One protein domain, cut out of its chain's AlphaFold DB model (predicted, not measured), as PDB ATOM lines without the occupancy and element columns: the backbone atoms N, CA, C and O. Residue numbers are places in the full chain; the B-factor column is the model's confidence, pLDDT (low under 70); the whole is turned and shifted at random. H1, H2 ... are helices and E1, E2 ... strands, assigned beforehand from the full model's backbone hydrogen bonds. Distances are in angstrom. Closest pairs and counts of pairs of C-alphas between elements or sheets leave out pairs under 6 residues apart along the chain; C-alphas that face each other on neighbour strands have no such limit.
ATOM      1  N   TYR A   3      29.603  20.914  41.761       97.94
ATOM      2  CA  TYR A   3      29.693  21.781  42.924       97.94
ATOM      3  C   TYR A   3      29.141  23.146  42.552       97.94
ATOM      4  O   TYR A   3      29.475  23.680  41.491       97.94
ATOM      5  N   PHE A   4      28.368  23.740  43.454       98.06
ATOM      6  CA  PHE A   4      27.770  25.048  43.239       98.06
ATOM      7  C   PHE A   4      28.044  25.968  44.428       98.06
ATOM      8  O   PHE A   4      27.912  25.568  45.582       98.06
ATOM      9  N   GLU A   5      28.395  27.216  44.134       98.25
ATOM     10  CA  GLU A   5      28.190  28.330  45.056       98.25
ATOM     11  C   GLU A   5      26.911  29.023  44.593       98.25
ATOM     12  O   GLU A   5      26.821  29.419  43.429       98.25
ATOM     13  N   ALA A   6      25.920  29.136  45.472       97.56
ATOM     14  CA  ALA A   6      24.603  29.647  45.118       97.56
ATOM     15  C   ALA A   6      24.091  30.656  46.146       97.56
ATOM     16  O   ALA A   6      24.460  30.617  47.321       97.56
ATOM     17  N   VAL A   7      23.231  31.560  45.687       97.00
ATOM     18  CA  VAL A   7      22.583  32.579  46.513       97.00
ATOM     19  C   VAL A   7      21.067  32.464  46.384       97.00
ATOM     20  O   VAL A   7      20.571  32.205  45.287       97.00
ATOM     21  N   PRO A   8      20.306  32.659  47.472       96.94
ATOM     22  CA  PRO A   8      18.863  32.784  47.361       96.94
ATOM     23  C   PRO A   8      18.509  34.112  46.674       96.94
ATOM     24  O   PRO A   8      18.915  35.177  47.142       96.94
ATOM     25  N   ASP A   9      17.715  34.061  45.608       96.69
ATOM     26  CA  ASP A   9      17.111  35.233  44.967       96.69
ATOM     27  C   ASP A   9      15.638  34.950  44.659       96.69
ATOM     28  O   ASP A   9      15.300  33.944  44.050       96.69
ATOM     29  N   ARG A  10      14.734  35.821  45.122       95.56
ATOM     30  CA  ARG A  10      13.277  35.741  44.863       95.56
ATOM     31  C   ARG A  10      12.605  34.381  45.138       95.56
ATOM     32  O   ARG A  10      11.545  34.106  44.587       95.56
ATOM     33  N   GLY A  11      13.152  33.592  46.061       95.44
ATOM     34  CA  GLY A  11      12.622  32.272  46.425       95.44
ATOM     35  C   GLY A  11      13.246  31.111  45.650       95.44
ATOM     36  O   GLY A  11      12.908  29.968  45.925       95.44
ATOM     37  N   GLU A  12      14.177  31.400  44.747       97.19
ATOM     38  CA  GLU A  12      14.955  30.426  43.987       97.19
ATOM     39  C   GLU A  12      16.400  30.389  44.500       97.19
ATOM     40  O   GLU A  12      16.896  31.360  45.082       97.19
ATOM     41  N   LEU A  13      17.092  29.268  44.290       97.38
ATOM     42  CA  LEU A  13      18.508  29.126  44.615       97.38
ATOM     43  C   LEU A  13      19.336  29.255  43.333       97.38
ATOM     44  O   LEU A  13      19.390  28.341  42.518       97.38
ATOM     45  N   ILE A  14      19.981  30.402  43.141       98.00
ATOM     46  CA  ILE A  14      20.672  30.740  41.893       98.00
ATOM     47  C   ILE A  14      22.161  30.439  42.015       98.00
ATOM     48  O   ILE A  14      22.833  30.968  42.903       98.00
ATOM     49  N   ALA A  15      22.697  29.621  41.107       98.00
ATOM     50  CA  ALA A  15      24.130  29.362  41.035       98.00
ATOM     51  C   ALA A  15      24.893  30.614  40.569       98.00
ATOM     52  O   ALA A  15      24.591  31.203  39.535       98.00
ATOM     53  N   ILE A  16      25.920  31.005  41.324       97.81
ATOM     54  CA  ILE A  16      26.842  32.101  40.981       97.81
ATOM     55  C   ILE A  16      28.239  31.593  40.615       97.81
ATOM     56  O   ILE A  16      29.002  32.292  39.943       97.81
ATOM     57  N   LYS A  17      28.571  30.369  41.039       98.50
ATOM     58  CA  LYS A  17      29.704  29.594  40.539       98.50
ATOM     59  C   LYS A  17      29.309  28.140  40.406       98.50
ATOM     60  O   LYS A  17      28.599  27.606  41.254       98.50
ATOM     61  N   GLN A  18      29.845  27.499  39.382       98.50
ATOM     62  CA  GLN A  18      29.619  26.095  39.091       98.50
ATOM     63  C   GLN A  18      30.942  25.437  38.739       98.50
ATOM     64  O   GLN A  18      31.705  25.965  37.932       98.50
ATOM     65  N   ALA A  19      31.208  24.279  39.330       98.06
ATOM     66  CA  ALA A  19      32.363  23.467  39.004       98.06
ATOM     67  C   ALA A  19      31.951  22.020  38.729       98.06
ATOM     68  O   ALA A  19      31.254  21.401  39.530       98.06
ATOM     69  N   GLU A  20      32.430  21.469  37.620       97.25
ATOM     70  CA  GLU A  20      32.306  20.051  37.304       97.25
ATOM     71  C   GLU A  20      33.684  19.391  37.374       97.25
ATOM     72  O   GLU A  20      34.574  19.684  36.575       97.25
ATOM     73  N   LEU A  21      33.851  18.461  38.316       96.06
ATOM     74  CA  LEU A  21      34.993  17.552  38.352       96.06
ATOM     75  C   LEU A  21      34.625  16.252  37.632       96.06
ATOM     76  O   LEU A  21      33.877  15.417  38.156       96.06
ATOM     77  N   THR A  22      35.138  16.084  36.418       94.56
ATOM     78  CA  THR A  22      34.892  14.900  35.584       94.56
ATOM     79  C   THR A  22      35.571  13.652  36.158       94.56
ATOM     80  O   THR A  22      36.531  13.733  36.925       94.56
ATOM     81  N   GLN A  23      35.138  12.464  35.726       93.38
ATOM     82  CA  GLN A  23      35.799  11.202  36.101       93.38
ATOM     83  C   GLN A  23      37.269  11.133  35.654       93.38
ATOM     84  O   GLN A  23      38.066  10.427  36.264       93.38
ATOM     85  N   ALA A  24      37.637  11.881  34.610       94.25
ATOM     86  CA  ALA A  24      39.010  11.992  34.124       94.25
ATOM     87  C   ALA A  24      39.866  12.991  34.930       94.25
ATOM     88  O   ALA A  24      41.015  13.232  34.566       94.25
ATOM     89  N   GLY A  25      39.317  13.604  35.986       93.44
ATOM     90  CA  GLY A  25      40.006  14.599  36.811       93.44
ATOM     91  C   GLY A  25      40.114  15.986  36.172       93.44
ATOM     92  O   GLY A  25      40.841  16.831  36.681       93.44
ATOM     93  N   ARG A  26      39.411  16.242  35.059       95.19
ATOM     94  CA  ARG A  26      39.294  17.595  34.495       95.19
ATOM     95  C   ARG A  26      38.289  18.404  35.296       95.19
ATOM     96  O   ARG A  26      37.222  17.879  35.615       95.19
ATOM     97  N   LEU A  27      38.640  19.656  35.558       97.00
ATOM     98  CA  LEU A  27      37.818  20.623  36.265       97.00
ATOM     99  C   LEU A  27      37.322  21.691  35.283       97.00
ATOM    100  O   LEU A  27      38.117  22.488  34.786       97.00
ATOM    101  N   HIS A  28      36.015  21.709  35.033       97.69
ATOM    102  CA  HIS A  28      35.338  22.790  34.316       97.69
ATOM    103  C   HIS A  28      34.749  23.764  35.334       97.69
ATOM    104  O   HIS A  28      34.206  23.327  36.348       97.69
ATOM    105  N   ARG A  29      34.898  25.072  35.107       98.19
ATOM    106  CA  ARG A  29      34.503  26.124  36.054       98.19
ATOM    107  C   ARG A  29      33.775  27.220  35.317       98.19
ATOM    108  O   ARG A  29      34.309  27.721  34.339       98.19
ATOM    109  N   TYR A  30      32.639  27.638  35.851       98.62
ATOM    110  CA  TYR A  30      31.845  28.715  35.285       98.62
ATOM    111  C   TYR A  30      31.445  29.711  36.371       98.62
ATOM    112  O   TYR A  30      31.134  29.335  37.506       98.62
ATOM    113  N   SER A  31      31.504  30.993  36.031       98.12
ATOM    114  CA  SER A  31      31.141  32.132  36.880       98.12
ATOM    115  C   SER A  31      30.770  33.321  35.990       98.12
ATOM    116  O   SER A  31      30.853  33.239  34.769       98.12
ATOM    117  N   TRP A  32      30.427  34.467  36.578       95.81
ATOM    118  CA  TRP A  32      30.198  35.699  35.811       95.81
ATOM    119  C   TRP A  32      31.409  36.146  34.960       95.81
ATOM    120  O   TRP A  32      31.225  36.881  33.993       95.81
ATOM    121  N   GLU A  33      32.630  35.711  35.297       97.06
ATOM    122  CA  GLU A  33      33.849  35.991  34.517       97.06
ATOM    123  C   GLU A  33      34.030  35.023  33.339       97.06
ATOM    124  O   GLU A  33      34.735  35.347  32.385       97.06
ATOM    125  N   HIS A  34      33.403  33.845  33.401       97.94
ATOM    126  CA  HIS A  34      33.487  32.785  32.396       97.94
ATOM    127  C   HIS A  34      32.168  32.015  32.361       97.94
ATOM    128  O   HIS A  34      31.982  31.037  33.088       97.94
ATOM    129  N   LEU A  35      31.219  32.516  31.572       98.19
ATOM    130  CA  LEU A  35      29.853  31.990  31.559       98.19
ATOM    131  C   LEU A  35      29.734  30.681  30.783       98.19
ATOM    132  O   LEU A  35      28.943  29.837  31.181       98.19
ATOM    133  N   GLU A  36      30.494  30.505  29.705       98.38
ATOM    134  CA  GLU A  36      30.390  29.351  28.812       98.38
ATOM    135  C   GLU A  36      31.690  29.098  28.041       98.38
ATOM    136  O   GLU A  36      32.475  30.016  27.787       98.38
ATOM    137  N   ASP A  37      31.903  27.846  27.649       97.69
ATOM    138  CA  ASP A  37      32.918  27.424  26.688       97.69
ATOM    139  C   ASP A  37      32.457  26.176  25.908       97.69
ATOM    140  O   ASP A  37      31.287  25.800  25.921       97.69
ATOM    141  N   GLU A  38      33.374  25.527  25.185       97.62
ATOM    142  CA  GLU A  38      33.079  24.326  24.393       97.62
ATOM    143  C   GLU A  38      32.649  23.100  25.223       97.62
ATOM    144  O   GLU A  38      32.174  22.112  24.657       97.62
ATOM    145  N   HIS A  39      32.820  23.136  26.544       95.81
ATOM    146  CA  HIS A  39      32.524  22.041  27.460       95.81
ATOM    147  C   HIS A  39      31.249  22.257  28.279       95.81
ATOM    148  O   HIS A  39      30.757  21.297  28.871       95.81
ATOM    149  N   GLY A  40      30.693  23.469  28.313       96.62
ATOM    150  CA  GLY A  40      29.482  23.756  29.076       96.62
ATOM    151  C   GLY A  40      29.315  25.229  29.423       96.62
ATOM    152  O   GLY A  40      29.898  26.107  28.793       96.62
ATOM    153  N   PHE A  41      28.475  25.491  30.422       98.00
ATOM    154  CA  PHE A  41      28.082  26.835  30.824       98.00
ATOM    155  C   PHE A  41      27.631  26.873  32.288       98.00
ATOM    156  O   PHE A  41      27.244  25.844  32.846       98.00
ATOM    157  N   LEU A  42      27.670  28.054  32.911       98.50
ATOM    158  CA  LEU A  42      27.021  28.320  34.193       98.50
ATOM    159  C   LEU A  42      25.515  28.135  34.011       98.50
ATOM    160  O   LEU A  42      24.931  28.849  33.199       98.50
ATOM    161  N   THR A  43      24.910  27.203  34.754       96.75
ATOM    162  CA  THR A  43      23.482  26.884  34.629       96.75
ATOM    163  C   THR A  43      22.610  28.141  34.593       96.75
ATOM    164  O   THR A  43      22.765  29.053  35.406       96.75
ATOM    165  N   ASP A  44      21.687  28.176  33.636       95.56
ATOM    166  CA  ASP A  44      20.672  29.217  33.479       95.56
ATOM    167  C   ASP A  44      19.379  28.893  34.248       95.56
ATOM    168  O   ASP A  44      18.449  29.699  34.280       95.56
ATOM    169  N   GLN A  45      19.336  27.724  34.892       96.00
ATOM    170  CA  GLN A  45      18.235  27.258  35.726       96.00
ATOM    171  C   GLN A  45      18.585  27.373  37.208       96.00
ATOM    172  O   GLN A  45      19.732  27.156  37.615       96.00
ATOM    173  N   ALA A  46      17.570  27.689  38.013       97.44
ATOM    174  CA  ALA A  46      17.665  27.625  39.462       97.44
ATOM    175  C   ALA A  46      17.960  26.192  39.920       97.44
ATOM    176  O   ALA A  46      17.498  25.220  39.325       97.44
ATOM    177  N   LEU A  47      18.725  26.077  41.000       97.19
ATOM    178  CA  LEU A  47      18.928  24.814  41.687       97.19
ATOM    179  C   LEU A  47      17.668  24.481  42.485       97.19
ATOM    180  O   LEU A  47      17.180  25.319  43.248       97.19
ATOM    181  N   ASP A  48      17.196  23.249  42.351       96.62
ATOM    182  CA  ASP A  48      16.056  22.731  43.098       96.62
ATOM    183  C   ASP A  48      16.497  21.537  43.963       96.62
ATOM    184  O   ASP A  48      16.589  20.416  43.464       96.62
ATOM    185  N   PRO A  49      16.784  21.753  45.262       94.25
ATOM    186  CA  PRO A  49      17.152  20.675  46.176       94.25
ATOM    187  C   PRO A  49      16.040  19.646  46.439       94.25
ATOM    188  O   PRO A  49      16.331  18.602  47.026       94.25
ATOM    189  N   GLU A  50      14.779  19.936  46.093       94.62
ATOM    190  CA  GLU A  50      13.675  18.976  46.207       94.62
ATOM    191  C   GLU A  50      13.658  18.007  45.015       94.62
ATOM    192  O   GLU A  50      13.376  16.820  45.205       94.62
ATOM    193  N   GLU A  51      13.994  18.483  43.810       95.75
ATOM    194  CA  GLU A  51      14.122  17.649  42.605       95.75
ATOM    195  C   GLU A  51      15.487  16.941  42.504       95.75
ATOM    196  O   GLU A  51      15.530  15.740  42.220       95.75
ATOM    197  N   ASP A  52      16.590  17.651  42.766       93.50
ATOM    198  CA  ASP A  52      17.962  17.126  42.767       93.50
ATOM    199  C   ASP A  52      18.655  17.416  44.116       93.50
ATOM    200  O   ASP A  52      19.157  18.522  44.344       93.50
ATOM    201  N   PRO A  53      18.667  16.445  45.054       95.06
ATOM    202  CA  PRO A  53      19.171  16.657  46.405       95.06
ATOM    203  C   PRO A  53      20.627  17.133  46.450       95.06
ATOM    204  O   PRO A  53      21.550  16.442  46.018       95.06
ATOM    205  N   LEU A  54      20.843  18.287  47.087       95.44
ATOM    206  CA  LEU A  54      22.169  18.869  47.293       95.44
ATOM    207  C   LEU A  54      22.689  18.610  48.712       95.44
ATOM    208  O   LEU A  54      21.969  18.755  49.701       95.44
ATOM    209  N   GLU A  55      23.979  18.302  48.817       96.44
ATOM    210  CA  GLU A  55      24.700  18.282  50.087       96.44
ATOM    211  C   GLU A  55      25.365  19.643  50.328       96.44
ATOM    212  O   GLU A  55      26.153  20.126  49.513       96.44
ATOM    213  N   ALA A  56      25.058  20.272  51.465       96.12
ATOM    214  CA  ALA A  56      25.709  21.512  51.856       96.12
ATOM    215  C   ALA A  56      27.142  21.236  52.332       96.12
ATOM    216  O   ALA A  56      27.353  20.504  53.299       96.12
ATOM    217  N   ILE A  57      28.111  21.884  51.690       97.00
ATOM    218  CA  ILE A  57      29.525  21.851  52.075       97.00
ATOM    219  C   ILE A  57      29.983  23.217  52.580       97.00
ATOM    220  O   ILE A  57      29.331  24.243  52.363       97.00
ATOM    221  N   SER A  58      31.130  23.250  53.253       97.69
ATOM    222  CA  SER A  58      31.728  24.517  53.665       97.69
ATOM    223  C   SER A  58      32.262  25.306  52.464       97.69
ATOM    224  O   SER A  58      32.707  24.747  51.457       97.69
ATOM    225  N   ALA A  59      32.308  26.632  52.603       96.38
ATOM    226  CA  ALA A  59      32.955  27.492  51.612       96.38
ATOM    227  C   ALA A  59      34.437  27.121  51.408       96.38
ATOM    228  O   ALA A  59      34.950  27.234  50.299       96.38
ATOM    229  N   GLU A  60      35.124  26.652  52.455       97.62
ATOM    230  CA  GLU A  60      36.517  26.208  52.357       97.62
ATOM    231  C   GLU A  60      36.656  24.955  51.481       97.62
ATOM    232  O   GLU A  60      37.542  24.893  50.630       97.62
ATOM    233  N   GLU A  61      35.770  23.971  51.644       97.31
ATOM    234  CA  GLU A  61      35.751  22.774  50.798       97.31
ATOM    235  C   GLU A  61      35.457  23.123  49.341       97.31
ATOM    236  O   GLU A  61      36.168  22.650  48.452       97.31
ATOM    237  N   PHE A  62      34.486  24.007  49.092       97.56
ATOM    238  CA  PHE A  62      34.212  24.491  47.740       97.56
ATOM    239  C   PHE A  62      35.433  25.199  47.137       97.56
ATOM    240  O   PHE A  62      35.820  24.911  46.005       97.56
ATOM    241  N   GLN A  63      36.088  26.085  47.896       96.94
ATOM    242  CA  GLN A  63      37.283  26.796  47.432       96.94
ATOM    243  C   GLN A  63      38.422  25.840  47.067       96.94
ATOM    244  O   GLN A  63      39.072  26.046  46.047       96.94
ATOM    245  N   ARG A  64      38.627  24.757  47.831       95.88
ATOM    246  CA  ARG A  64      39.640  23.739  47.505       95.88
ATOM    247  C   ARG A  64      39.386  23.073  46.158       95.88
ATOM    248  O   ARG A  64      40.351  22.809  45.448       95.88
ATOM    249  N   VAL A  65      38.126  22.805  45.812       95.31
ATOM    250  CA  VAL A  65      37.758  22.289  44.483       95.31
ATOM    251  C   VAL A  65      37.963  23.371  43.426       95.31
ATOM    252  O   VAL A  65      38.560  23.110  42.388       95.31
ATOM    253  N   TRP A  66      37.516  24.597  43.703       96.31
ATOM    254  CA  TRP A  66      37.567  25.715  42.765       96.31
ATOM    255  C   TRP A  66      38.990  26.087  42.334       96.31
ATOM    256  O   TRP A  66      39.203  26.439  41.176       96.31
ATOM    257  N   THR A  67      39.965  26.018  43.242       93.50
ATOM    258  CA  THR A  67      41.353  26.442  42.992       93.50
ATOM    259  C   THR A  67      42.287  25.319  42.539       93.50
ATOM    260  O   THR A  67      43.492  25.563  42.471       93.50
ATOM    261  N   GLN A  68      41.783  24.101  42.293       84.50
ATOM    262  CA  GLN A  68      42.623  23.038  41.725       84.50
ATOM    263  C   GLN A  68      43.145  23.392  40.327       84.50
ATOM    264  O   GLN A  68      42.484  24.176  39.590       84.50
TER     265      GLN A  68
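This is residues 3 to 68 of the 68 residues of an uncharacterized protein of Streptomyces sp. BK387 (UniProt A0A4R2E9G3). A twisted sheet of three antiparallel strands, with E2 between E1 and E3, has the short helix H1 over one face. A long link without a named element, residues 32 to 58, loops from the end of E3 past the other face and then round the E1 edge to H1. The printed part has 66 residues, with three named strands and one named helix in the chain order E1, E2, E3, H1; the sheet order is E1, E2, E3. The class is mixed, helices and strands, though under half of the residues, 30 of the 66, are in named elements. The whole is compact, with a radius of gyration of the C-alphas of 12.0 A and spans of 33 by 25 by 21 A.

The sheet holds strands E1, residues 3 to 9, E2, residues 12 to 21, and E3, residues 27 to 31. They form a meander, each strand the antiparallel neighbour of the one before. E1 and E2 are a hairpin, their directions at 168 degrees; N 5 and O 17, 2.9 A apart, and N 9 and O 12, 2.9 A apart, are within hydrogen-bond range. E2 and E3 are a hairpin too, at 152 degrees, with N 18 and O 30 at 2.9 A and N 30 and O 18 at 2.8 A. The edge strands E1 and E3 are apart. E2, the inner strand, bends by 68 degrees at residue 16. The sheet is twisted, its C-alphas lying up to 4.0 A off its best plane. Helix H1, residues 59 to 66, is on the sheet at a height of 8.9 A. It lies over E1, on which 5 of its 8 C-alphas fall, and only just not over E2, on which 2 fall. It runs slantwise to the strands, at 44 degrees to E1 on the local plane. The closest C-alphas of E1 and H1 are those of Tyr 3 and Phe 62, 7.1 A apart; those of E2 and H1 are Ala 19 and Trp 66, 6.8 A apart. In H1 every O i to N i+4 pair is within hydrogen-bond range.

E2, the longest strand, measures 24.5 A from C-alpha 12 to C-alpha 21 at (34.993, 17.552, 38.352). E1 begins at C-alpha 3, (29.693, 21.781, 42.924), and measures 18.5 A. E3 measures 13.3 A. H1 measures 10.1 A and ends at C-alpha 66, (37.567, 25.715, 42.765).

The two C-alphas farthest apart are those of Arg 10 and Ala 24, 36.6 A. The links E1 to E2 and E2 to E3 are tight. The link E3 to H1 is long, with 27 residues; within it residues 36 to 37 form a short antiparallel pairing with residues 40 to 41. The printed part has no cut. Its mean pLDDT is 96.5, and no printed residue is under 70.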